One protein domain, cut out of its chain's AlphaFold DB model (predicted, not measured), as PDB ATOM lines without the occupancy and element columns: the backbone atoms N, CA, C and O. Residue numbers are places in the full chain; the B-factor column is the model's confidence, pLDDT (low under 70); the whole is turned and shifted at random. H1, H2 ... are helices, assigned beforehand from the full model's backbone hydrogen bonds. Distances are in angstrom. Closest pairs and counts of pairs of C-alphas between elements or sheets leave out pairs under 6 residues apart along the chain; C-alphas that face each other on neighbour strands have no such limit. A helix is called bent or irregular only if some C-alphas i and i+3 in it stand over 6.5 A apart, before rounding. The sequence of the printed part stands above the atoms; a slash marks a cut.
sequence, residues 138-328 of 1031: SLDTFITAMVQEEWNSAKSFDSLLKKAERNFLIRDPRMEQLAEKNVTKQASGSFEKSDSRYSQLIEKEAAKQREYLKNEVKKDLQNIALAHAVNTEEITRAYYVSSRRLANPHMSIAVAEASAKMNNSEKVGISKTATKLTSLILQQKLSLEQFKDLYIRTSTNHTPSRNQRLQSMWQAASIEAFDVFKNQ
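This is residues 138 to 328 of the 1031 residues of an uncharacterized protein of Brevibacillus reuszeri (UniProt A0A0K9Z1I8). Short helices H4, H5 and H6 and the arm H3b make a core, with H7 along H5; two long helices stick out at one end, with residues 140 to 151 of H1 and 318 to 327 of H8, while H2 and the arm H3a reach to the other end. The printed part has 191 residues, with eight named helices, H1 to H8 in order, and no named strand: all helix, the packing part aligned, part crossed. It is only just loose, close to compact, with a radius of gyration of the C-alphas of 19.8 A, and elongated, spanning 70 by 39 by 27 A.

H3, residues 196 to 228, was assigned as one helix by its hydrogen bonds but is bent: C-alphas 214 and 217 are 6.8 A apart, and its arms H3a, residues 196 to 214, and H3b, residues 217 to 228, stand at a steep tilt of 52 degrees. H2, residues 176 to 186, touches H3a; the closest C-alphas, of Ala 179 and Ala 206, are 5.0 A apart. H5, residues 249 to 266, touches H3b at a shallow tilt of 16 degrees, closest at Ile 224 and Glu 257, C-alphas 6.0 A apart. H4, residues 232 to 243, touches H5 at a steep tilt of 53 degrees, closest at C-alphas 238 and 256, 5.0 A. H6, residues 270 to 283, touches H4, closest at C-alphas 271 and 238, 5.1 A. H1, residues 138 to 169, touches H4 with residues 153 to 168 alone, closest at C-alphas 164 and 240, 4.7 A. H7, residues 288 to 299, touches H5, closest at C-alphas 288 and 251, 5.8 A. H8, residues 306 to 327, only just touches H3b, with 3 pairs of C-alphas within 8 A, closest at 309 and 227, 7.4 A. Every O i to N i+4 pair is within hydrogen-bond range in H3a, H3b, H4, H5, H6, H7 and H8; in H1 it is 27 of 28, in H2 6 of 7.

From first to last C-alpha H1 measures 46.4 A, H8 31.8 A, H3a 27.5 A and H5 25.2 A. H1 begins at C-alpha 138 (165.675, 205.171, 135.530); H8 ends at C-alpha 327 (174.412, 199.200, 133.821).

The C-alphas of Ser 138 and Glu 192, the two farthest apart, are 70.8 A apart. The printed part has no cut, and no link is long. Residues 138 to 151, 153, 188 to 191 and 296 to 328 are under pLDDT 70.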
ATOM      1  N   SER A 138     165.282 206.563 135.784       34.84
ATOM      2  CA  SER A 138     165.675 205.171 135.530       34.84
ATOM      3  C   SER A 138     166.146 204.469 136.806       34.84
ATOM      4  O   SER A 138     165.772 203.319 137.028       34.84
ATOM      5  N   LEU A 139     166.872 205.170 137.687       36.78
ATOM      6  CA  LEU A 139     167.281 204.671 139.001       36.78
ATOM      7  C   LEU A 139     166.073 204.303 139.880       36.78
ATOM      8  O   LEU A 139     166.011 203.180 140.375       36.78
ATOM      9  N   ASP A 140     165.098 205.207 140.031       38.88
ATOM     10  CA  ASP A 140     163.890 204.968 140.836       38.88
ATOM     11  C   ASP A 140     163.070 203.782 140.277       38.88
ATOM     12  O   ASP A 140     162.561 202.953 141.038       38.88
ATOM     13  N   THR A 141     163.005 203.639 138.947       40.69
ATOM     14  CA  THR A 141     162.327 202.511 138.275       40.69
ATOM     15  C   THR A 141     163.052 201.183 138.520       40.69
ATOM     16  O   THR A 141     162.419 200.189 138.874       40.69
ATOM     17  N   PHE A 142     164.381 201.168 138.386       34.72
ATOM     18  CA  PHE A 142     165.225 199.985 138.584       34.72
ATOM     19  C   PHE A 142     165.209 199.497 140.039       34.72
ATOM     20  O   PHE A 142     164.995 198.311 140.292       34.72
ATOM     21  N   ILE A 143     165.345 200.418 141.001       35.78
ATOM     22  CA  ILE A 143     165.233 200.111 142.434       35.78
ATOM     23  C   ILE A 143     163.841 199.550 142.746       35.78
ATOM     24  O   ILE A 143     163.734 198.547 143.449       35.78
ATOM     25  N   THR A 144     162.777 200.142 142.190       42.28
ATOM     26  CA  THR A 144     161.409 199.635 142.382       42.28
ATOM     27  C   THR A 144     161.248 198.217 141.827       42.28
ATOM     28  O   THR A 144     160.647 197.381 142.495       42.28
ATOM     29  N   ALA A 145     161.816 197.909 140.655       37.84
ATOM     30  CA  ALA A 145     161.754 196.575 140.058       37.84
ATOM     31  C   ALA A 145     162.491 195.515 140.899       37.84
ATOM     32  O   ALA A 145     161.886 194.500 141.248       37.84
ATOM     33  N   MET A 146     163.744 195.774 141.301       37.69
ATOM     34  CA  MET A 146     164.512 194.859 142.161       37.69
ATOM     35  C   MET A 146     163.822 194.617 143.508       37.69
ATOM     36  O   MET A 146     163.659 193.473 143.928       37.69
ATOM     37  N   VAL A 147     163.370 195.685 144.176       43.53
ATOM     38  CA  VAL A 147     162.669 195.578 145.466       43.53
ATOM     39  C   VAL A 147     161.364 194.794 145.313       43.53
ATOM     40  O   VAL A 147     161.032 193.994 146.185       43.53
ATOM     41  N   GLN A 148     160.641 194.963 144.202       45.09
ATOM     42  CA  GLN A 148     159.417 194.213 143.926       45.09
ATOM     43  C   GLN A 148     159.692 192.719 143.681       45.09
ATOM     44  O   GLN A 148     158.911 191.877 144.128       45.09
ATOM     45  N   GLU A 149     160.790 192.366 143.010       47.25
ATOM     46  CA  GLU A 149     161.186 190.975 142.766       47.25
ATOM     47  C   GLU A 149     161.675 190.275 144.045       47.25
ATOM     48  O   GLU A 149     161.147 189.214 144.398       47.25
ATOM     49  N   GLU A 150     162.578 190.900 144.814       54.12
ATOM     50  CA  GLU A 150     163.004 190.397 146.130       54.12
ATOM     51  C   GLU A 150     161.805 190.241 147.085       54.12
ATOM     52  O   GLU A 150     161.681 189.225 147.776       54.12
ATOM     53  N   TRP A 151     160.876 191.206 147.100       63.91
ATOM     54  CA  TRP A 151     159.669 191.152 147.932       63.91
ATOM     55  C   TRP A 151     158.714 190.030 147.511       63.91
ATOM     56  O   TRP A 151     158.165 189.327 148.367       63.91
ATOM     57  N   ASN A 152     158.536 189.812 146.205       70.25
ATOM     58  CA  ASN A 152     157.741 188.702 145.685       70.25
ATOM     59  C   ASN A 152     158.364 187.343 146.037       70.25
ATOM     60  O   ASN A 152     157.631 186.455 146.478       70.25
ATOM     61  N   SER A 153     159.690 187.202 145.928       69.88
ATOM     62  CA  SER A 153     160.434 185.992 146.318       69.88
ATOM     63  C   SER A 153     160.363 185.723 147.832       69.88
ATOM     64  O   SER A 153     160.050 184.617 148.273       69.88
ATOM     65  N   ALA A 154     160.531 186.749 148.672       72.25
ATOM     66  CA  ALA A 154     160.368 186.613 150.122       72.25
ATOM     67  C   ALA A 154     158.934 186.189 150.511       72.25
ATOM     68  O   ALA A 154     158.724 185.366 151.409       72.25
ATOM     69  N   LYS A 155     157.929 186.712 149.800       84.69
ATOM     70  CA  LYS A 155     156.513 186.385 150.002       84.69
ATOM     71  C   LYS A 155     156.151 184.984 149.497       84.69
ATOM     72  O   LYS A 155     155.348 184.302 150.141       84.69
ATOM     73  N   SER A 156     156.716 184.537 148.374       83.75
ATOM     74  CA  SER A 156     156.519 183.178 147.855       83.75
ATOM     75  C   SER A 156     157.197 182.145 148.760       83.75
ATOM     76  O   SER A 156     156.551 181.158 149.117       83.75
ATOM     77  N   PHE A 157     158.415 182.431 149.239       90.75
ATOM     78  CA  PHE A 157     159.137 181.669 150.260       90.75
ATOM     79  C   PHE A 157     158.276 181.448 151.514       90.75
ATOM     80  O   PHE A 157     157.930 180.307 151.832       90.75
ATOM     81  N   ASP A 158     157.835 182.517 152.188       91.94
ATOM     82  CA  ASP A 158     157.040 182.389 153.420       91.94
ATOM     83  C   ASP A 158     155.659 181.747 153.163       91.94
ATOM     84  O   ASP A 158     155.121 181.049 154.030       91.94
ATOM     85  N   SER A 159     155.077 181.921 151.968       94.94
ATOM     86  CA  SER A 159     153.829 181.248 151.574       94.94
ATOM     87  C   SER A 159     154.008 179.740 151.393       94.94
ATOM     88  O   SER A 159     153.175 178.963 151.866       94.94
ATOM     89  N   LEU A 160     155.071 179.312 150.707       95.75
ATOM     90  CA  LEU A 160     155.379 177.901 150.468       95.75
ATOM     91  C   LEU A 160     155.777 177.201 151.768       95.75
ATOM     92  O   LEU A 160     155.280 176.107 152.030       95.75
ATOM     93  N   LEU A 161     156.562 177.861 152.624       96.19
ATOM     94  CA  LEU A 161     156.930 177.357 153.944       96.19
ATOM     95  C   LEU A 161     155.688 177.108 154.819       96.19
ATOM     96  O   LEU A 161     155.477 175.985 155.271       96.19
ATOM     97  N   LYS A 162     154.781 178.089 154.944       96.12
ATOM     98  CA  LYS A 162     153.503 177.940 155.683       96.12
ATOM     99  C   LYS A 162     152.530 176.929 155.066       96.12
ATOM    100  O   LYS A 162     151.570 176.513 155.721       96.12
ATOM    101  N   LYS A 163     152.690 176.576 153.786       96.12
ATOM    102  CA  LYS A 163     151.936 175.486 153.141       96.12
ATOM    103  C   LYS A 163     152.584 174.127 153.421       96.12
ATOM    104  O   LYS A 163     151.860 173.157 153.605       96.12
ATOM    105  N   ALA A 164     153.914 174.060 153.482       96.50
ATOM    106  CA  ALA A 164     154.654 172.854 153.838       96.50
ATOM    107  C   ALA A 164     154.441 172.476 155.311       96.50
ATOM    108  O   ALA A 164     154.060 171.345 155.590       96.50
ATOM    109  N   GLU A 165     154.560 173.440 156.229       95.44
ATOM    110  CA  GLU A 165     154.231 173.301 157.656       95.44
ATOM    111  C   GLU A 165     152.827 172.700 157.848       95.44
ATOM    112  O   GLU A 165     152.661 171.675 158.510       95.44
ATOM    113  N   ARG A 166     151.821 173.263 157.161       95.88
ATOM    114  CA  ARG A 166     150.451 172.730 157.159       95.88
ATOM    115  C   ARG A 166     150.351 171.296 156.634       95.88
ATOM    116  O   ARG A 166     149.567 170.537 157.185       95.88
ATOM    117  N   ASN A 167     151.130 170.889 155.629       96.50
ATOM    118  CA  ASN A 167     151.101 169.502 155.143       96.50
ATOM    119  C   ASN A 167     151.550 168.490 156.217       96.50
ATOM    120  O   ASN A 167     151.044 167.368 156.227       96.50
ATOM    121  N   PHE A 168     152.477 168.866 157.106       95.56
ATOM    122  CA  PHE A 168     152.879 168.021 158.238       95.56
ATOM    123  C   PHE A 168     151.818 168.040 159.341       95.56
ATOM    124  O   PHE A 168     151.327 166.982 159.727       95.56
ATOM    125  N   LEU A 169     151.384 169.231 159.767       93.00
ATOM    126  CA  LEU A 169     150.399 169.391 160.845       93.00
ATOM    127  C   LEU A 169     149.000 168.849 160.496       93.00
ATOM    128  O   LEU A 169     148.246 168.497 161.391       93.00
ATOM    129  N   ILE A 170     148.630 168.735 159.216       92.75
ATOM    130  CA  ILE A 170     147.380 168.066 158.804       92.75
ATOM    131  C   ILE A 170     147.462 166.542 159.002       92.75
ATOM    132  O   ILE A 170     146.439 165.905 159.238       92.75
ATOM    133  N   ARG A 171     148.658 165.944 158.903       91.75
ATOM    134  CA  ARG A 171     148.863 164.497 159.100       91.75
ATOM    135  C   ARG A 171     149.039 164.126 160.559       91.75
ATOM    136  O   ARG A 171     148.500 163.119 161.001       91.75
ATOM    137  N   ASP A 172     149.825 164.922 161.267       91.88
ATOM    138  CA  ASP A 172     150.182 164.701 162.659       91.88
ATOM    139  C   ASP A 172     150.122 166.052 163.397       91.88
ATOM    140  O   ASP A 172     151.143 166.729 163.543       91.88
ATOM    141  N   PRO A 173     148.921 166.497 163.830       90.94
ATOM    142  CA  PRO A 173     148.713 167.833 164.402       90.94
ATOM    143  C   PRO A 173     149.564 168.142 165.633       90.94
ATOM    144  O   PRO A 173     149.773 169.309 165.969       90.94
ATOM    145  N   ARG A 174     150.049 167.103 166.316       91.31
ATOM    146  CA  ARG A 174     150.892 167.218 167.505       91.31
ATOM    147  C   ARG A 174     152.335 166.763 167.276       91.31
ATOM    148  O   ARG A 174     153.156 166.983 168.162       91.31
ATOM    149  N   MET A 175     152.658 166.213 166.102       92.06
ATOM    150  CA  MET A 175     153.915 165.514 165.790       92.06
ATOM    151  C   MET A 175     154.176 164.279 166.685       92.06
ATOM    152  O   MET A 175     155.322 163.870 166.867       92.06
ATOM    153  N   GLU A 176     153.116 163.689 167.252       91.81
ATOM    154  CA  GLU A 176     153.168 162.569 168.206       91.81
ATOM    155  C   GLU A 176     153.500 161.232 167.523       91.81
ATOM    156  O   GLU A 176     154.287 160.461 168.065       91.81
ATOM    157  N   GLN A 177     152.993 160.964 166.314       91.19
ATOM    158  CA  GLN A 177     153.286 159.719 165.584       91.19
ATOM    159  C   GLN A 177     154.739 159.689 165.099       91.19
ATOM    160  O   GLN A 177     155.407 158.649 165.130       91.19
ATOM    161  N   LEU A 178     155.254 160.838 164.643       89.56
ATOM    162  CA  LEU A 178     156.666 160.953 164.286       89.56
ATOM    163  C   LEU A 178     157.564 160.836 165.525       89.56
ATOM    164  O   LEU A 178     158.592 160.156 165.466       89.56
ATOM    165  N   ALA A 179     157.167 161.457 166.637       91.00
ATOM    166  CA  ALA A 179     157.888 161.373 167.899       91.00
ATOM    167  C   ALA A 179     157.905 159.948 168.467       91.00
ATOM    168  O   ALA A 179     158.988 159.457 168.770       91.00
ATOM    169  N   GLU A 180     156.772 159.236 168.516       90.75
ATOM    170  CA  GLU A 180     156.723 157.821 168.920       90.75
ATOM    171  C   GLU A 180     157.676 156.984 168.065       90.75
ATOM    172  O   GLU A 180     158.466 156.199 168.593       90.75
ATOM    173  N   LYS A 181     157.685 157.186 166.744       89.31
ATOM    174  CA  LYS A 181     158.588 156.466 165.838       89.31
ATOM    175  C   LYS A 181     160.070 156.765 166.096       89.31
ATOM    176  O   LYS A 181     160.899 155.869 165.923       89.31
ATOM    177  N   ASN A 182     160.418 157.989 166.495       88.38
ATOM    178  CA  ASN A 182     161.786 158.366 166.859       88.38
ATOM    179  C   ASN A 182     162.175 157.802 168.239       88.38
ATOM    180  O   ASN A 182     163.217 157.160 168.361       88.38
ATOM    181  N   VAL A 183     161.316 157.969 169.248       89.00
ATOM    182  CA  VAL A 183     161.522 157.480 170.620       89.00
ATOM    183  C   VAL A 183     161.614 155.954 170.647       89.00
ATOM    184  O   VAL A 183     162.550 155.423 171.228       89.00
ATOM    185  N   THR A 184     160.746 155.235 169.928       86.38
ATOM    186  CA  THR A 184     160.804 153.762 169.809       86.38
ATOM    187  C   THR A 184     162.131 153.276 169.225       86.38
ATOM    188  O   THR A 184     162.641 152.237 169.632       86.38
ATOM    189  N   LYS A 185     162.716 154.023 168.277       84.88
ATOM    190  CA  LYS A 185     164.030 153.695 167.705       84.88
ATOM    191  C   LYS A 185     165.187 153.957 168.668       84.88
ATOM    192  O   LYS A 185     166.175 153.239 168.606       84.88
ATOM    193  N   GLN A 186     165.086 154.992 169.501       81.56
ATOM    194  CA  GLN A 186     166.119 155.349 170.479       81.56
ATOM    195  C   GLN A 186     166.052 154.485 171.745       81.56
ATOM    196  O   GLN A 186     167.084 154.142 172.307       81.56
ATOM    197  N   ALA A 187     164.851 154.106 172.181       78.38
ATOM    198  CA  ALA A 187     164.590 153.363 173.414       78.38
ATOM    199  C   ALA A 187     164.730 151.835 173.255       78.38
ATOM    200  O   ALA A 187     164.015 151.087 173.921       78.38
ATOM    201  N   SER A 188     165.593 151.370 172.344       57.34
ATOM    202  CA  SER A 188     165.675 149.988 171.846       57.34
ATOM    203  C   SER A 188     165.775 148.920 172.953       57.34
ATOM    204  O   SER A 188     166.867 148.514 173.342       57.34
ATOM    205  N   GLY A 189     164.615 148.446 173.423       60.03
ATOM    206  CA  GLY A 189     164.456 147.381 174.418       60.03
ATOM    207  C   GLY A 189     164.366 147.809 175.891       60.03
ATOM    208  O   GLY A 189     164.215 146.935 176.734       60.03
ATOM    209  N   SER A 190     164.456 149.101 176.234       61.31
ATOM    210  CA  SER A 190     164.663 149.532 177.638       61.31
ATOM    211  C   SER A 190     163.415 149.990 178.404       61.31
ATOM    212  O   SER A 190     163.479 150.110 179.624       61.31
ATOM    213  N   PHE A 191     162.307 150.282 177.719       64.31
ATOM    214  CA  PHE A 191     161.076 150.795 178.333       64.31
ATOM    215  C   PHE A 191     159.850 150.097 177.743       64.31
ATOM    216  O   PHE A 191     159.705 150.021 176.521       64.31
ATOM    217  N   GLU A 192     158.948 149.619 178.601       70.81
ATOM    218  CA  GLU A 192     157.624 149.182 178.161       70.81
ATOM    219  C   GLU A 192     156.774 150.387 177.735       70.81
ATOM    220  O   GLU A 192     156.855 151.465 178.327       70.81
ATOM    221  N   LYS A 193     155.895 150.198 176.741       73.12
ATOM    222  CA  LYS A 193     154.965 151.247 176.274       73.12
ATOM    223  C   LYS A 193     153.956 151.710 177.340       73.12
ATOM    224  O   LYS A 193     153.306 152.733 177.151       73.12
ATOM    225  N   SER A 194     153.809 150.943 178.417       71.25
ATOM    226  CA  SER A 194     152.989 151.208 179.605       71.25
ATOM    227  C   SER A 194     153.614 152.227 180.569       71.25
ATOM    228  O   SER A 194     152.898 152.776 181.406       71.25
ATOM    229  N   ASP A 195     154.923 152.493 180.485       80.19
ATOM    230  CA  ASP A 195     155.614 153.403 181.401       80.19
ATOM    231  C   ASP A 195     155.237 154.867 181.113       80.19
ATOM    232  O   ASP A 195     155.361 155.355 179.988       80.19
ATOM    233  N   SER A 196     154.838 155.612 182.148       83.62
ATOM    234  CA  SER A 196     154.529 157.046 182.048       83.62
ATOM    235  C   SER A 196     155.692 157.869 181.475       83.62
ATOM    236  O   SER A 196     155.469 158.873 180.792       83.62
ATOM    237  N   ARG A 197     156.937 157.416 181.681       83.88
ATOM    238  CA  ARG A 197     158.154 158.018 181.119       83.88
ATOM    239  C   ARG A 197     158.217 157.901 179.596       83.88
ATOM    240  O   ARG A 197     158.735 158.809 178.951       83.88
ATOM    241  N   TYR A 198     157.662 156.842 179.005       85.19
ATOM    242  CA  TYR A 198     157.608 156.675 177.550       85.19
ATOM    243  C   TYR A 198     156.720 157.755 176.908       85.19
ATOM    244  O   TYR A 198     157.154 158.435 175.978       85.19
ATOM    245  N   SER A 199     155.540 158.015 177.480       86.19
ATOM    246  CA  SER A 199     154.649 159.100 177.035       86.19
ATOM    247  C   SER A 199     155.290 160.489 177.167       86.19
ATOM    248  O   SER A 199     155.197 161.295 176.244       86.19
ATOM    249  N   GLN A 200     156.013 160.756 178.263       90.75
ATOM    250  CA  GLN A 200     156.749 162.019 178.445       90.75
ATOM    251  C   GLN A 200     157.873 162.207 177.410       90.75
ATOM    252  O   GLN A 200     158.107 163.323 176.940       90.75
ATOM    253  N   LEU A 201     158.567 161.130 177.022       90.44
ATOM    254  CA  LEU A 201     159.582 161.177 175.964       90.44
ATOM    255  C   LEU A 201     158.961 161.473 174.592       90.44
ATOM    256  O   LEU A 201     159.527 162.267 173.837       90.44
ATOM    257  N   ILE A 202     157.792 160.894 174.290       92.25
ATOM    258  CA  ILE A 202     157.033 161.195 173.066       92.25
ATOM    259  C   ILE A 202     156.628 162.665 173.045       92.25
ATOM    260  O   ILE A 202     156.911 163.346 172.064       92.25
ATOM    261  N   GLU A 203     156.033 163.189 174.119       91.94
ATOM    262  CA  GLU A 203     155.609 164.592 174.173       91.94
ATOM    263  C   GLU A 203     156.795 165.559 174.004       91.94
ATOM    264  O   GLU A 203     156.709 166.525 173.239       91.94
ATOM    265  N   LYS A 204     157.936 165.262 174.639       94.38
ATOM    266  CA  LYS A 204     159.168 166.056 174.528       94.38
ATOM    267  C   LYS A 204     159.746 166.062 173.109       94.38
ATOM    268  O   LYS A 204     160.101 167.125 172.598       94.38
ATOM    269  N   GLU A 205     159.837 164.907 172.451       93.06
ATOM    270  CA  GLU A 205     160.304 164.830 171.059       93.06
ATOM    271  C   GLU A 205     159.271 165.450 170.096       93.06
ATOM    272  O   GLU A 205     159.651 166.153 169.163       93.06
ATOM    273  N   ALA A 206     157.968 165.313 170.359       93.06
ATOM    274  CA  ALA A 206     156.898 165.939 169.581       93.06
ATOM    275  C   ALA A 206     156.914 167.475 169.682       93.06
ATOM    276  O   ALA A 206     156.660 168.175 168.697       93.06
ATOM    277  N   ALA A 207     157.234 168.024 170.858       92.94
ATOM    278  CA  ALA A 207     157.462 169.455 171.047       92.94
ATOM    279  C   ALA A 207     158.681 169.936 170.240       92.94
ATOM    280  O   ALA A 207     158.578 170.912 169.497       92.94
ATOM    281  N   LYS A 208     159.794 169.195 170.290       93.50
ATOM    282  CA  LYS A 208     161.008 169.483 169.512       93.50
ATOM    283  C   LYS A 208     160.777 169.424 167.995       93.50
ATOM    284  O   LYS A 208     161.257 170.289 167.271       93.50
ATOM    285  N   GLN A 209     160.001 168.457 167.497       93.19
ATOM    286  CA  GLN A 209     159.632 168.377 166.074       93.19
ATOM    287  C   GLN A 209     158.756 169.570 165.633       93.19
ATOM    288  O   GLN A 209     158.920 170.079 164.522       93.19
ATOM    289  N   ARG A 210     157.864 170.063 166.508       92.31
ATOM    290  CA  ARG A 210     157.081 171.294 166.275       92.31
ATOM    291  C   ARG A 210     157.953 172.555 166.290       92.31
ATOM    292  O   ARG A 210     157.753 173.438 165.458       92.31
ATOM    293  N   GLU A 211     158.934 172.638 167.186       92.88
ATOM    294  CA  GLU A 211     159.902 173.740 167.223       92.88
ATOM    295  C   GLU A 211     160.788 173.767 165.967       92.88
ATOM    296  O   GLU A 211     160.923 174.818 165.334       92.88
ATOM    297  N   TYR A 212     161.296 172.602 165.545       94.44
ATOM    298  CA  TYR A 212     162.067 172.440 164.311       94.44
ATOM    299  C   TYR A 212     161.301 172.958 163.086       94.44
ATOM    300  O   TYR A 212     161.811 173.796 162.338       94.44
ATOM    301  N   LEU A 213     160.046 172.514 162.922       93.56
ATOM    302  CA  LEU A 213     159.143 172.944 161.849       93.56
ATOM    303  C   LEU A 213     158.959 174.465 161.786       93.56
ATOM    304  O   LEU A 213     158.934 175.033 160.695       93.56
ATOM    305  N   LYS A 214     158.819 175.110 162.947       90.31
ATOM    306  CA  LYS A 214     158.495 176.535 163.054       90.31
ATOM    307  C   LYS A 214     159.712 177.445 162.873       90.31
ATOM    308  O   LYS A 214     159.597 178.493 162.238       90.31
ATOM    309  N   ASN A 215     160.857 177.060 163.437       87.88
ATOM    310  CA  ASN A 215     162.015 177.944 163.597       87.88
ATOM    311  C   ASN A 215     163.222 177.527 162.739       87.88
ATOM    312  O   ASN A 215     163.854 178.377 162.111       87.88
ATOM    313  N   GLU A 216     163.555 176.234 162.695       94.12
ATOM    314  CA  GLU A 216     164.821 175.763 162.112       94.12
ATOM    315  C   GLU A 216     164.716 175.466 160.613       94.12
ATOM    316  O   GLU A 216     165.613 175.843 159.861       94.12
ATOM    317  N   VAL A 217     163.587 174.924 160.137       96.38
ATOM    318  CA  VAL A 217     163.351 174.644 158.704       96.38
ATOM    319  C   VAL A 217     163.604 175.873 157.817       96.38
ATOM    320  O   VAL A 217     164.208 175.747 156.753       96.38
ATOM    321  N   LYS A 218     163.198 177.078 158.250       95.94
ATOM    322  CA  LYS A 218     163.458 178.333 157.514       95.94
ATOM    323  C   LYS A 218     164.957 178.572 157.312       95.94
ATOM    324  O   LYS A 218     165.381 178.912 156.208       95.94
ATOM    325  N   LYS A 219     165.742 178.369 158.371       94.44
ATOM    326  CA  LYS A 219     167.196 178.548 158.389       94.44
ATOM    327  C   LYS A 219     167.900 177.467 157.567       94.44
ATOM    328  O   LYS A 219     168.797 177.794 156.798       94.44
ATOM    329  N   ASP A 220     167.462 176.214 157.664       96.25
ATOM    330  CA  ASP A 220     168.014 175.103 156.880       96.25
ATOM    331  C   ASP A 220     167.802 175.313 155.375       96.25
ATOM    332  O   ASP A 220     168.752 175.207 154.602       96.25
ATOM    333  N   LEU A 221     166.599 175.710 154.946       96.25
ATOM    334  CA  LEU A 221     166.317 176.012 153.536       96.25
ATOM    335  C   LEU A 221     167.151 177.192 153.012       96.25
ATOM    336  O   LEU A 221     167.652 177.133 151.889       96.25
ATOM    337  N   GLN A 222     167.351 178.238 153.822       94.38
ATOM    338  CA  GLN A 222     168.233 179.362 153.483       94.38
ATOM    339  C   GLN A 222     169.709 178.938 153.393       94.38
ATOM    340  O   GLN A 222     170.412 179.348 152.470       94.38
ATOM    341  N   ASN A 223     170.175 178.074 154.302       92.06
ATOM    342  CA  ASN A 223     171.530 177.527 154.270       92.06
ATOM    343  C   ASN A 223     171.762 176.653 153.031       92.06
ATOM    344  O   ASN A 223     172.813 176.765 152.406       92.06
ATOM    345  N   ILE A 224     170.793 175.814 152.649       93.38
ATOM    346  CA  ILE A 224     170.861 174.983 151.436       93.38
ATOM    347  C   ILE A 224     170.882 175.874 150.187       93.38
ATOM    348  O   ILE A 224     171.706 175.655 149.302       93.38
ATOM    349  N   ALA A 225     170.038 176.910 150.136       93.31
ATOM    350  CA  ALA A 225     170.002 177.874 149.035       93.31
ATOM    351  C   ALA A 225     171.354 178.561 148.831       93.31
ATOM    352  O   ALA A 225     171.891 178.567 147.724       93.31
ATOM    353  N   LEU A 226     171.962 179.031 149.919       87.69
ATOM    354  CA  LEU A 226     173.280 179.655 149.901       87.69
ATOM    355  C   LEU A 226     174.409 178.657 149.580       87.69
ATOM    356  O   LEU A 226     175.297 178.972 148.793       87.69
ATOM    357  N   ALA A 227     174.370 177.440 150.133       87.00
ATOM    358  CA  ALA A 227     175.388 176.408 149.909       87.00
ATOM    359  C   ALA A 227     175.382 175.828 148.484       87.00
ATOM    360  O   ALA A 227     176.400 175.286 148.041       87.00
ATOM    361  N   HIS A 228     174.247 175.931 147.786       89.38
ATOM    362  CA  HIS A 228     174.060 175.462 146.417       89.38
ATOM    363  C   HIS A 228     173.855 176.597 145.398       89.38
ATOM    364  O   HIS A 228     173.664 176.290 144.233       89.38
ATOM    365  N   ALA A 229     173.938 177.878 145.773       89.31
ATOM    366  CA  ALA A 229     173.691 179.009 144.862       89.31
ATOM    367  C   ALA A 229     172.358 178.885 144.082       89.31
ATOM    368  O   ALA A 229     172.289 179.107 142.875       89.31
ATOM    369  N   VAL A 230     171.297 178.496 144.791       90.56
ATOM    370  CA  VAL A 230     169.942 178.283 144.264       90.56
ATOM    371  C   VAL A 230     168.985 179.270 144.929       90.56
ATOM    372  O   VAL A 230     169.122 179.559 146.117       90.56
ATOM    373  N   ASN A 231     167.978 179.753 144.197       91.75
ATOM    374  CA  ASN A 231     166.964 180.657 144.742       91.75
ATOM    375  C   ASN A 231     166.198 180.003 145.916       91.75
ATOM    376  O   ASN A 231     165.740 178.857 145.840       91.75
ATOM    377  N   THR A 232     166.034 180.746 147.013       93.44
ATOM    378  CA  THR A 232     165.328 180.297 148.222       93.44
ATOM    379  C   THR A 232     163.885 179.873 147.938       93.44
ATOM    380  O   THR A 232     163.406 178.931 148.578       93.44
ATOM    381  N   GLU A 233     163.197 180.479 146.959       94.25
ATOM    382  CA  GLU A 233     161.875 180.017 146.527       94.25
ATOM    383  C   GLU A 233     161.937 178.583 145.986       94.25
ATOM    384  O   GLU A 233     161.120 177.750 146.380       94.25
ATOM    385  N   GLU A 234     162.888 178.257 145.107       95.00
ATOM    386  CA  GLU A 234     162.928 176.953 144.434       95.00
ATOM    387  C   GLU A 234     163.206 175.803 145.404       95.00
ATOM    388  O   GLU A 234     162.559 174.755 145.332       95.00
ATOM    389  N   ILE A 235     164.103 176.010 146.368       97.00
ATOM    390  CA  ILE A 235     164.357 175.053 147.452       97.00
ATOM    391  C   ILE A 235     163.151 174.920 148.382       97.00
ATOM    392  O   ILE A 235     162.789 173.809 148.776       97.00
ATOM    393  N   THR A 236     162.449 176.015 148.666       97.19
ATOM    394  CA  THR A 236     161.213 175.963 149.462       97.19
ATOM    395  C   THR A 236     160.073 175.300 148.685       97.19
ATOM    396  O   THR A 236     159.243 174.604 149.267       97.19
ATOM    397  N   ARG A 237     160.064 175.412 147.353       97.38
ATOM    398  CA  ARG A 237     159.177 174.669 146.452       97.38
ATOM    399  C   ARG A 237     159.526 173.177 146.442       97.38
ATOM    400  O   ARG A 237     158.609 172.361 146.484       97.38
ATOM    401  N   ALA A 238     160.811 172.815 146.479       97.44
ATOM    402  CA  ALA A 238     161.284 171.437 146.652       97.44
ATOM    403  C   ALA A 238     160.768 170.825 147.964       97.44
ATOM    404  O   ALA A 238     160.148 169.761 147.958       97.44
ATOM    405  N   TYR A 239     160.963 171.549 149.069       98.06
ATOM    406  CA  TYR A 239     160.503 171.190 150.409       98.06
ATOM    407  C   TYR A 239     158.976 171.090 150.499       98.06
ATOM    408  O   TYR A 239     158.423 170.146 151.063       98.06
ATOM    409  N   TYR A 240     158.261 172.027 149.877       97.94
ATOM    410  CA  TYR A 240     156.809 171.974 149.778       97.94
ATOM    411  C   TYR A 240     156.338 170.743 148.986       97.94
ATOM    412  O   TYR A 240     155.420 170.048 149.420       97.94
ATOM    413  N   VAL A 241     156.985 170.412 147.868       97.38
ATOM    414  CA  VAL A 241     156.659 169.226 147.064       97.38
ATOM    415  C   VAL A 241     156.921 167.923 147.820       97.38
ATOM    416  O   VAL A 241     156.069 167.033 147.779       97.38
ATOM    417  N   SER A 242     158.030 167.806 148.553       97.12
ATOM    418  CA  SER A 242     158.319 166.618 149.365       97.12
ATOM    419  C   SER A 242     157.388 166.513 150.584       97.12
ATOM    420  O   SER A 242     156.810 165.448 150.815       97.12
ATOM    421  N   SER A 243     157.091 167.625 151.271       97.38
ATOM    422  CA  SER A 243     156.116 167.671 152.381       97.38
ATOM    423  C   SER A 243     154.702 167.227 151.982       97.38
ATOM    424  O   SER A 243     153.963 166.690 152.802       97.38
ATOM    425  N   ARG A 244     154.304 167.353 150.705       96.88
ATOM    426  CA  ARG A 244     153.017 166.821 150.212       96.88
ATOM    427  C   ARG A 244     152.920 165.297 150.274       96.88
ATOM    428  O   ARG A 244     151.824 164.775 150.101       96.88
ATOM    429  N   ARG A 245     154.011 164.567 150.512       95.50
ATOM    430  CA  ARG A 245     154.050 163.094 150.471       95.50
ATOM    431  C   ARG A 245     154.821 162.454 151.630       95.50
ATOM    432  O   ARG A 245     154.493 161.340 152.020       95.50
ATOM    433  N   LEU A 246     155.816 163.140 152.189       95.25
ATOM    434  CA  LEU A 246     156.599 162.671 153.332       95.25
ATOM    435  C   LEU A 246     155.985 163.179 154.645       95.25
ATOM    436  O   LEU A 246     155.529 164.315 154.729       95.25
ATOM    437  N   ALA A 247     155.987 162.338 155.681       92.38
ATOM    438  CA  ALA A 247     155.505 162.704 157.019       92.38
ATOM    439  C   ALA A 247     156.596 163.319 157.920       92.38
ATOM    440  O   ALA A 247     156.285 163.901 158.950       92.38
ATOM    441  N   ASN A 248     157.875 163.190 157.548       93.12
ATOM    442  CA  ASN A 248     159.008 163.678 158.336       93.12
ATOM    443  C   ASN A 248     159.591 164.968 157.699       93.12
ATOM    444  O   ASN A 248     159.925 164.953 156.505       93.12
ATOM    445  N   PRO A 249     159.735 166.072 158.462       95.62
ATOM    446  CA  PRO A 249     160.257 167.335 157.944       95.62
ATOM    447  C   PRO A 249     161.754 167.279 157.618       95.62
ATOM    448  O   PRO A 249     162.143 167.782 156.567       95.62
ATOM    449  N   HIS A 250     162.582 166.600 158.419       95.06
ATOM    450  CA  HIS A 250     164.009 166.397 158.119       95.06
ATOM    451  C   HIS A 250     164.222 165.609 156.815       95.06
ATOM    452  O   HIS A 250     165.123 165.913 156.040       95.06
ATOM    453  N   MET A 251     163.355 164.633 156.518       94.19
ATOM    454  CA  MET A 251     163.357 163.945 155.217       94.19
ATOM    455  C   MET A 251     163.011 164.881 154.058       94.19
ATOM    456  O   MET A 251     163.578 164.773 152.975       94.19
ATOM    457  N   SER A 252     162.100 165.823 154.288       96.81
ATOM    458  CA  SER A 252     161.711 166.802 153.272       96.81
ATOM    459  C   SER A 252     162.819 167.834 153.023       96.81
ATOM    460  O   SER A 252     163.015 168.221 151.870       96.81
ATOM    461  N   ILE A 253     163.587 168.205 154.060       97.62
ATOM    462  CA  ILE A 253     164.840 168.977 153.959       97.62
ATOM    463  C   ILE A 253     165.894 168.209 153.156       97.62
ATOM    464  O   ILE A 253     166.412 168.746 152.182       97.62
ATOM    465  N   ALA A 254     166.156 166.940 153.486       95.69
ATOM    466  CA  ALA A 254     167.143 166.125 152.773       95.69
ATOM    467  C   ALA A 254     166.802 165.967 151.277       95.69
ATOM    468  O   ALA A 254     167.689 166.001 150.425       95.69
ATOM    469  N   VAL A 255     165.513 165.852 150.928       96.38
ATOM    470  CA  VAL A 255     165.067 165.874 149.522       96.38
ATOM    471  C   VAL A 255     165.275 167.241 148.872       96.38
ATOM    472  O   VAL A 255     165.649 167.289 147.700       96.38
ATOM    473  N   ALA A 256     165.052 168.347 149.586       97.25
ATOM    474  CA  ALA A 256     165.291 169.691 149.061       97.25
ATOM    475  C   ALA A 256     166.788 169.937 148.786       97.25
ATOM    476  O   ALA A 256     167.132 170.399 147.699       97.25
ATOM    477  N   GLU A 257     167.671 169.534 149.707       96.50
ATOM    478  CA  GLU A 257     169.132 169.574 149.541       96.50
ATOM    479  C   GLU A 257     169.596 168.722 148.353       96.50
ATOM    480  O   GLU A 257     170.294 169.212 147.462       96.50
ATOM    481  N   ALA A 258     169.145 167.465 148.281       93.56
ATOM    482  CA  ALA A 258     169.468 166.578 147.169       93.56
ATOM    483  C   ALA A 258     168.979 167.131 145.819       93.56
ATOM    484  O   ALA A 258     169.693 167.046 144.820       93.56
ATOM    485  N   SER A 259     167.799 167.759 145.794       95.19
ATOM    486  CA  SER A 259     167.252 168.388 144.585       95.19
ATOM    487  C   SER A 259     168.052 169.619 144.155       95.19
ATOM    488  O   SER A 259     168.269 169.797 142.960       95.19
ATOM    489  N   ALA A 260     168.527 170.433 145.104       94.25
ATOM    490  CA  ALA A 260     169.404 171.569 144.825       94.25
ATOM    491  C   ALA A 260     170.761 171.111 144.263       94.25
ATOM    492  O   ALA A 260     171.205 171.616 143.233       94.25
ATOM    493  N   LYS A 261     171.385 170.088 144.869       89.75
ATOM    494  CA  LYS A 261     172.638 169.507 144.357       89.75
ATOM    495  C   LYS A 261     172.482 168.965 142.934       89.75
ATOM    496  O   LYS A 261     173.320 169.265 142.088       89.75
ATOM    497  N   MET A 262     171.418 168.203 142.670       87.38
ATOM    498  CA  MET A 262     171.153 167.630 141.344       87.38
ATOM    499  C   MET A 262     170.833 168.693 140.285       87.38
ATOM    500  O   MET A 262     171.248 168.553 139.139       87.38
ATOM    501  N   ASN A 263     170.144 169.780 140.645       88.31
ATOM    502  CA  ASN A 263     169.900 170.887 139.720       88.31
ATOM    503  C   ASN A 263     171.208 171.561 139.279       88.31
ATOM    504  O   ASN A 263     171.367 171.857 138.100       88.31
ATOM    505  N   ASN A 264     172.179 171.711 140.183       80.44
ATOM    506  CA  ASN A 264     173.491 172.253 139.825       80.44
ATOM    507  C   ASN A 264     174.304 171.330 138.910       80.44
ATOM    508  O   ASN A 264     175.051 171.826 138.071       80.44
ATOM    509  N   SER A 265     174.202 170.006 139.077       75.06
ATOM    510  CA  SER A 265     174.975 169.048 138.275       75.06
ATOM    511  C   SER A 265     174.319 168.682 136.942       75.06
ATOM    512  O   SER A 265     175.028 168.419 135.978       75.06
ATOM    513  N   GLU A 266     172.986 168.647 136.876       74.31
ATOM    514  CA  GLU A 266     172.233 168.111 135.729       74.31
ATOM    515  C   GLU A 266     171.318 169.152 135.050       74.31
ATOM    516  O   GLU A 266     170.678 168.837 134.050       74.31
ATOM    517  N   LYS A 267     171.201 170.376 135.594       79.62
ATOM    518  CA  LYS A 267     170.222 171.411 135.178       79.62
ATOM    519  C   LYS A 267     168.757 170.923 135.172       79.62
ATOM    520  O   LYS A 267     167.897 171.483 134.492       79.62
ATOM    521  N   VAL A 268     168.443 169.881 135.950       78.19
ATOM    522  CA  VAL A 268     167.084 169.331 136.075       78.19
ATOM    523  C   VAL A 268     166.306 170.094 137.145       78.19
ATOM    524  O   VAL A 268     166.536 169.912 138.341       78.19
ATOM    525  N   GLY A 269     165.326 170.883 136.690       89.12
ATOM    526  CA  GLY A 269     164.527 171.781 137.527       89.12
ATOM    527  C   GLY A 269     164.044 171.164 138.845       89.12
ATOM    528  O   GLY A 269     163.314 170.165 138.870       89.12
ATOM    529  N   ILE A 270     164.417 171.821 139.942       91.69
ATOM    530  CA  ILE A 270     164.381 171.337 141.332       91.69
ATOM    531  C   ILE A 270     163.058 170.672 141.727       91.69
ATOM    532  O   ILE A 270     163.054 169.602 142.334       91.69
ATOM    533  N   SER A 271     161.916 171.254 141.353       91.50
ATOM    534  CA  SER A 271     160.594 170.705 141.692       91.50
ATOM    535  C   SER A 271     160.316 169.335 141.050       91.50
ATOM    536  O   SER A 271     159.607 168.513 141.641       91.50
ATOM    537  N   LYS A 272     160.849 169.066 139.847       92.56
ATOM    538  CA  LYS A 272     160.732 167.754 139.183       92.56
ATOM    539  C   LYS A 272     161.616 166.732 139.900       92.56
ATOM    540  O   LYS A 272     161.162 165.625 140.186       92.56
ATOM    541  N   THR A 273     162.834 167.127 140.262       92.81
ATOM    542  CA  THR A 273     163.792 166.301 141.013       92.81
ATOM    543  C   THR A 273     163.262 165.932 142.399       92.81
ATOM    544  O   THR A 273     163.206 164.749 142.732       92.81
ATOM    545  N   ALA A 274     162.728 166.902 143.147       95.56
ATOM    546  CA  ALA A 274     162.092 166.673 144.444       95.56
ATOM    547  C   ALA A 274     160.927 165.680 144.345       95.56
ATOM    548  O   ALA A 274     160.789 164.797 145.193       95.56
ATOM    549  N   THR A 275     160.121 165.769 143.279       96.06
ATOM    550  CA  THR A 275     159.036 164.812 143.014       96.06
ATOM    551  C   THR A 275     159.582 163.396 142.805       96.06
ATOM    552  O   THR A 275     159.101 162.471 143.460       96.06
ATOM    553  N   LYS A 276     160.607 163.232 141.950       93.06
ATOM    554  CA  LYS A 276     161.249 161.936 141.651       93.06
ATOM    555  C   LYS A 276     161.877 161.299 142.896       93.06
ATOM    556  O   LYS A 276     161.571 160.147 143.207       93.06
ATOM    557  N   LEU A 277     162.694 162.050 143.637       93.06
ATOM    558  CA  LEU A 277     163.332 161.587 144.875       93.06
ATOM    559  C   LEU A 277     162.289 161.185 145.926       93.06
ATOM    560  O   LEU A 277     162.401 160.128 146.543       93.06
ATOM    561  N   THR A 278     161.220 161.972 146.064       93.62
ATOM    562  CA  THR A 278     160.112 161.660 146.976       93.62
ATOM    563  C   THR A 278     159.379 160.372 146.585       93.62
ATOM    564  O   THR A 278     159.040 159.580 147.464       93.62
ATOM    565  N   SER A 279     159.145 160.114 145.290       92.44
ATOM    566  CA  SER A 279     158.585 158.823 144.852       92.44
ATOM    567  C   SER A 279     159.526 157.647 145.115       92.44
ATOM    568  O   SER A 279     159.050 156.614 145.576       92.44
ATOM    569  N   LEU A 280     160.839 157.804 144.904       89.12
ATOM    570  CA  LEU A 280     161.825 156.749 145.173       89.12
ATOM    571  C   LEU A 280     161.885 156.392 146.665       89.12
ATOM    572  O   LEU A 280     161.815 155.215 147.012       89.12
ATOM    573  N   ILE A 281     161.922 157.399 147.547       92.38
ATOM    574  CA  ILE A 281     161.862 157.220 149.007       92.38
ATOM    575  C   ILE A 281     160.636 156.403 149.419       92.38
ATOM    576  O   ILE A 281     160.761 155.478 150.220       92.38
ATOM    577  N   LEU A 282     159.456 156.732 148.880       91.00
ATOM    578  CA  LEU A 282     158.218 156.029 149.214       91.00
ATOM    579  C   LEU A 282     158.186 154.604 148.648       91.00
ATOM    580  O   LEU A 282     157.842 153.676 149.377       91.00
ATOM    581  N   GLN A 283     158.581 154.422 147.385       91.06
ATOM    582  CA  GLN A 283     158.606 153.120 146.713       91.06
ATOM    583  C   GLN A 283     159.558 152.137 147.407       91.06
ATOM    584  O   GLN A 283     159.210 150.976 147.603       91.06
ATOM    585  N   GLN A 284     160.738 152.606 147.818       89.94
ATOM    586  CA  GLN A 284     161.752 151.800 148.506       89.94
ATOM    587  C   GLN A 284     161.615 151.822 150.043       89.94
ATOM    588  O   GLN A 284     162.426 151.213 150.737       89.94
ATOM    589  N   LYS A 285     160.606 152.519 150.590       90.06
ATOM    590  CA  LYS A 285     160.364 152.707 152.038       90.06
ATOM    591  C   LYS A 285     161.607 153.184 152.819       90.06
ATOM    592  O   LYS A 285     161.795 152.810 153.978       90.06
ATOM    593  N   LEU A 286     162.451 154.017 152.200       88.25
ATOM    594  CA  LEU A 286     163.732 154.447 152.773       88.25
ATOM    595  C   LEU A 286     163.533 155.267 154.055       88.25
ATOM    596  O   LEU A 286     162.755 156.223 154.098       88.25
ATOM    597  N   SER A 287     164.291 154.930 155.097       87.50
ATOM    598  CA  SER A 287     164.483 155.807 156.256       87.50
ATOM    599  C   SER A 287     165.432 156.971 155.939       87.50
ATOM    600  O   SER A 287     166.111 156.957 154.915       87.50
ATOM    601  N   LEU A 288     165.504 157.976 156.823       82.31
ATOM    602  CA  LEU A 288     166.374 159.146 156.640       82.31
ATOM    603  C   LEU A 288     167.845 158.774 156.452       82.31
ATOM    604  O   LEU A 288     168.472 159.267 155.522       82.31
ATOM    605  N   GLU A 289     168.371 157.869 157.275       84.62
ATOM    606  CA  GLU A 289     169.772 157.457 157.163       84.62
ATOM    607  C   GLU A 289     170.006 156.592 155.917       84.62
ATOM    608  O   GLU A 289     170.971 156.822 155.204       84.62
ATOM    609  N   GLN A 290     169.071 155.709 155.542       87.88
ATOM    610  CA  GLN A 290     169.164 154.973 154.269       87.88
ATOM    611  C   GLN A 290     169.081 155.894 153.044       87.88
ATOM    612  O   GLN A 290     169.754 155.643 152.049       87.88
ATOM    613  N   PHE A 291     168.268 156.956 153.095       87.00
ATOM    614  CA  PHE A 291     168.207 157.951 152.027       87.00
ATOM    615  C   PHE A 291     169.486 158.788 151.968       87.00
ATOM    616  O   PHE A 291     170.012 158.971 150.877       87.00
ATOM    617  N   LYS A 292     170.025 159.236 153.112       81.19
ATOM    618  CA  LYS A 292     171.332 159.908 153.181       81.19
ATOM    619  C   LYS A 292     172.447 159.011 152.650       81.19
ATOM    620  O   LYS A 292     173.211 159.469 151.817       81.19
ATOM    621  N   ASP A 293     172.513 157.744 153.054       78.06
ATOM    622  CA  ASP A 293     173.514 156.785 152.575       78.06
ATOM    623  C   ASP A 293     173.390 156.534 151.071       78.06
ATOM    624  O   ASP A 293     174.394 156.527 150.360       78.06
ATOM    625  N   LEU A 294     172.167 156.350 150.566       79.06
ATOM    626  CA  LEU A 294     171.910 156.187 149.137       79.06
ATOM    627  C   LEU A 294     172.304 157.454 148.368       79.06
ATOM    628  O   LEU A 294     173.028 157.355 147.383       79.06
ATOM    629  N   TYR A 295     171.921 158.633 148.860       71.81
ATOM    630  CA  TYR A 295     172.277 159.938 148.300       71.81
ATOM    631  C   TYR A 295     173.788 160.205 148.326       71.81
ATOM    632  O   TYR A 295     174.345 160.694 147.341       71.81
ATOM    633  N   ILE A 296     174.477 159.858 149.415       65.69
ATOM    634  CA  ILE A 296     175.935 159.935 149.532       65.69
ATOM    635  C   ILE A 296     176.554 159.007 148.484       65.69
ATOM    636  O   ILE A 296     177.306 159.495 147.650       65.69
ATOM    637  N   ARG A 297     176.158 157.726 148.425       63.34
ATOM    638  CA  ARG A 297     176.659 156.752 147.434       63.34
ATOM    639  C   ARG A 297     176.403 157.164 145.981       63.34
ATOM    640  O   ARG A 297     177.252 156.913 145.131       63.34
ATOM    641  N   THR A 298     175.265 157.788 145.672       53.19
ATOM    642  CA  THR A 298     174.987 158.286 144.313       53.19
ATOM    643  C   THR A 298     175.741 159.576 144.001       53.19
ATOM    644  O   THR A 298     176.142 159.786 142.860       53.19
ATOM    645  N   SER A 299     175.952 160.446 144.994       47.62
ATOM    646  CA  SER A 299     176.474 161.800 144.776       47.62
ATOM    647  C   SER A 299     177.972 161.969 145.063       47.62
ATOM    648  O   SER A 299     178.553 162.977 144.654       47.62
ATOM    649  N   THR A 300     178.640 160.980 145.671       43.56
ATOM    650  CA  THR A 300     180.113 160.902 145.766       43.56
ATOM    651  C   THR A 300     180.790 160.798 144.402       43.56
ATOM    652  O   THR A 300     181.964 161.128 144.295       43.56
ATOM    653  N   ASN A 301     180.055 160.428 143.349       41.44
ATOM    654  CA  ASN A 301     180.565 160.451 141.977       41.44
ATOM    655  C   ASN A 301     180.735 161.882 141.419       41.44
ATOM    656  O   ASN A 301     181.554 162.081 140.525       41.44
ATOM    657  N   HIS A 302     180.000 162.883 141.934       41.94
ATOM    658  CA  HIS A 302     179.952 164.258 141.399       41.94
ATOM    659  C   HIS A 302     179.849 165.326 142.514       41.94
ATOM    660  O   HIS A 302     178.857 166.051 142.609       41.94
ATOM    661  N   THR A 303     180.849 165.443 143.400       39.22
ATOM    662  CA  THR A 303     180.862 166.508 144.430       39.22
ATOM    663  C   THR A 303     182.030 167.484 144.243       39.22
ATOM    664  O   THR A 303     183.169 167.079 144.466       39.22
ATOM    665  N   PRO A 304     181.780 168.769 143.916       43.69
ATOM    666  CA  PRO A 304     182.824 169.790 143.897       43.69
ATOM    667  C   PRO A 304     183.275 170.181 145.315       43.69
ATOM    668  O   PRO A 304     182.498 170.151 146.283       43.69
ATOM    669  N   SER A 305     184.552 170.553 145.427       42.81
ATOM    670  CA  SER A 305     185.246 170.831 146.687       42.81
ATOM    671  C   SER A 305     184.731 172.092 147.393       42.81
ATOM    672  O   SER A 305     184.089 172.957 146.797       42.81
ATOM    673  N   ARG A 306     185.052 172.251 148.685       37.59
ATOM    674  CA  ARG A 306     184.724 173.469 149.452       37.59
ATOM    675  C   ARG A 306     185.293 174.743 148.809       37.59
ATOM    676  O   ARG A 306     184.647 175.784 148.890       37.59
ATOM    677  N   ASN A 307     186.444 174.653 148.142       36.38
ATOM    678  CA  ASN A 307     187.033 175.780 147.420       36.38
ATOM    679  C   ASN A 307     186.250 176.085 146.140       36.38
ATOM    680  O   ASN A 307     185.916 177.241 145.919       36.38
ATOM    681  N   GLN A 308     185.837 175.065 145.378       40.81
ATOM    682  CA  GLN A 308     184.953 175.249 144.219       40.81
ATOM    683  C   GLN A 308     183.589 175.840 144.614       40.81
ATOM    684  O   GLN A 308     183.058 176.654 143.871       40.81
ATOM    685  N   ARG A 309     183.048 175.518 145.801       44.84
ATOM    686  CA  ARG A 309     181.826 176.163 146.329       44.84
ATOM    687  C   ARG A 309     182.034 177.637 146.682       44.84
ATOM    688  O   ARG A 309     181.181 178.462 146.380       44.84
ATOM    689  N   LEU A 310     183.162 177.984 147.307       39.91
ATOM    690  CA  LEU A 310     183.505 179.386 147.577       39.91
ATOM    691  C   LEU A 310     183.739 180.161 146.274       39.91
ATOM    692  O   LEU A 310     183.326 181.311 146.169       39.91
ATOM    693  N   GLN A 311     184.344 179.516 145.278       40.44
ATOM    694  CA  GLN A 311     184.595 180.074 143.955       40.44
ATOM    695  C   GLN A 311     183.295 180.254 143.159       40.44
ATOM    696  O   GLN A 311     183.119 181.309 142.566       40.44
ATOM    697  N   SER A 312     182.343 179.314 143.223       42.12
ATOM    698  CA  SER A 312     181.030 179.447 142.573       42.12
ATOM    699  C   SER A 312     180.124 180.468 143.267       42.12
ATOM    700  O   SER A 312     179.435 181.226 142.596       42.12
ATOM    701  N   MET A 313     180.147 180.541 144.606       42.22
ATOM    702  CA  MET A 313     179.468 181.609 145.353       42.22
ATOM    703  C   MET A 313     180.057 182.985 145.023       42.22
ATOM    704  O   MET A 313     179.314 183.955 144.895       42.22
ATOM    705  N   TRP A 314     181.384 183.072 144.880       40.75
ATOM    706  CA  TRP A 314     182.053 184.307 144.483       40.75
ATOM    707  C   TRP A 314     181.752 184.669 143.028       40.75
ATOM    708  O   TRP A 314     181.444 185.821 142.782       40.75
ATOM    709  N   GLN A 315     181.744 183.702 142.103       39.69
ATOM    710  CA  GLN A 315     181.350 183.902 140.704       39.69
ATOM    711  C   GLN A 315     179.906 184.396 140.582       39.69
ATOM    712  O   GLN A 315     179.670 185.372 139.881       39.69
ATOM    713  N   ALA A 316     178.952 183.790 141.297       40.09
ATOM    714  CA  ALA A 316     177.561 184.244 141.300       40.09
ATOM    715  C   ALA A 316     177.442 185.689 141.821       40.09
ATOM    716  O   ALA A 316     176.903 186.548 141.130       40.09
ATOM    717  N   ALA A 317     178.033 185.982 142.985       38.91
ATOM    718  CA  ALA A 317     178.009 187.323 143.570       38.91
ATOM    719  C   ALA A 317     178.811 188.359 142.757       38.91
ATOM    720  O   ALA A 317     178.477 189.542 142.775       38.91
ATOM    721  N   SER A 318     179.867 187.944 142.047       37.38
ATOM    722  CA  SER A 318     180.635 188.828 141.171       37.38
ATOM    723  C   SER A 318     179.902 189.095 139.867       37.38
ATOM    724  O   SER A 318     179.934 190.230 139.426       37.38
ATOM    725  N   ILE A 319     179.219 188.106 139.277       39.47
ATOM    726  CA  ILE A 319     178.388 188.292 138.075       39.47
ATOM    727  C   ILE A 319     177.215 189.221 138.401       39.47
ATOM    728  O   ILE A 319     177.020 190.208 137.704       39.47
ATOM    729  N   GLU A 320     176.516 188.993 139.515       39.28
ATOM    730  CA  GLU A 320     175.423 189.858 139.982       39.28
ATOM    731  C   GLU A 320     175.907 191.300 140.249       39.28
ATOM    732  O   GLU A 320     175.296 192.268 139.798       39.28
ATOM    733  N   ALA A 321     177.065 191.469 140.901       39.47
ATOM    734  CA  ALA A 321     177.676 192.786 141.079       39.47
ATOM    735  C   ALA A 321     178.175 193.409 139.757       39.47
ATOM    736  O   ALA A 321     178.175 194.635 139.630       39.47
ATOM    737  N   PHE A 322     178.595 192.596 138.783       38.38
ATOM    738  CA  PHE A 322     179.111 193.046 137.489       38.38
ATOM    739  C   PHE A 322     177.989 193.443 136.524       38.38
ATOM    740  O   PHE A 322     178.149 194.424 135.806       38.38
ATOM    741  N   ASP A 323     176.827 192.787 136.562       39.06
ATOM    742  CA  ASP A 323     175.631 193.220 135.828       39.06
ATOM    743  C   ASP A 323     175.063 194.529 136.395       39.06
ATOM    744  O   ASP A 323     174.681 195.426 135.639       39.06
ATOM    745  N   VAL A 324     175.084 194.719 137.719       39.56
ATOM    746  CA  VAL A 324     174.737 196.019 138.326       39.56
ATOM    747  C   VAL A 324     175.772 197.099 137.954       39.56
ATOM    748  O   VAL A 324     175.404 198.244 137.689       39.56
ATOM    749  N   PHE A 325     177.059 196.744 137.865       43.38
ATOM    750  CA  PHE A 325     178.146 197.644 137.452       43.38
ATOM    751  C   PHE A 325     178.066 198.049 135.968       43.38
ATOM    752  O   PHE A 325     178.142 199.240 135.663       43.38
ATOM    753  N   LYS A 326     177.845 197.084 135.062       40.34
ATOM    754  CA  LYS A 326     177.713 197.271 133.602       40.34
ATOM    755  C   LYS A 326     176.621 198.281 133.247       40.34
ATOM    756  O   LYS A 326     176.758 199.017 132.276       40.34
ATOM    757  N   ASN A 327     175.565 198.339 134.058       38.56
ATOM    758  CA  ASN A 327     174.412 199.200 133.821       38.56
ATOM    759  C   ASN A 327     174.490 200.579 134.514       38.56
ATOM    760  O   ASN A 327     173.740 201.476 134.127       38.56
ATOM    761  N   GLN A 328     175.355 200.790 135.522       48.31
ATOM    762  CA  GLN A 328     175.445 202.062 136.274       48.31
ATOM    763  C   GLN A 328     176.867 202.393 136.800       48.31
ATOM    764  O   GLN A 328     177.105 202.361 138.015       48.31
TER     765      GLN A 328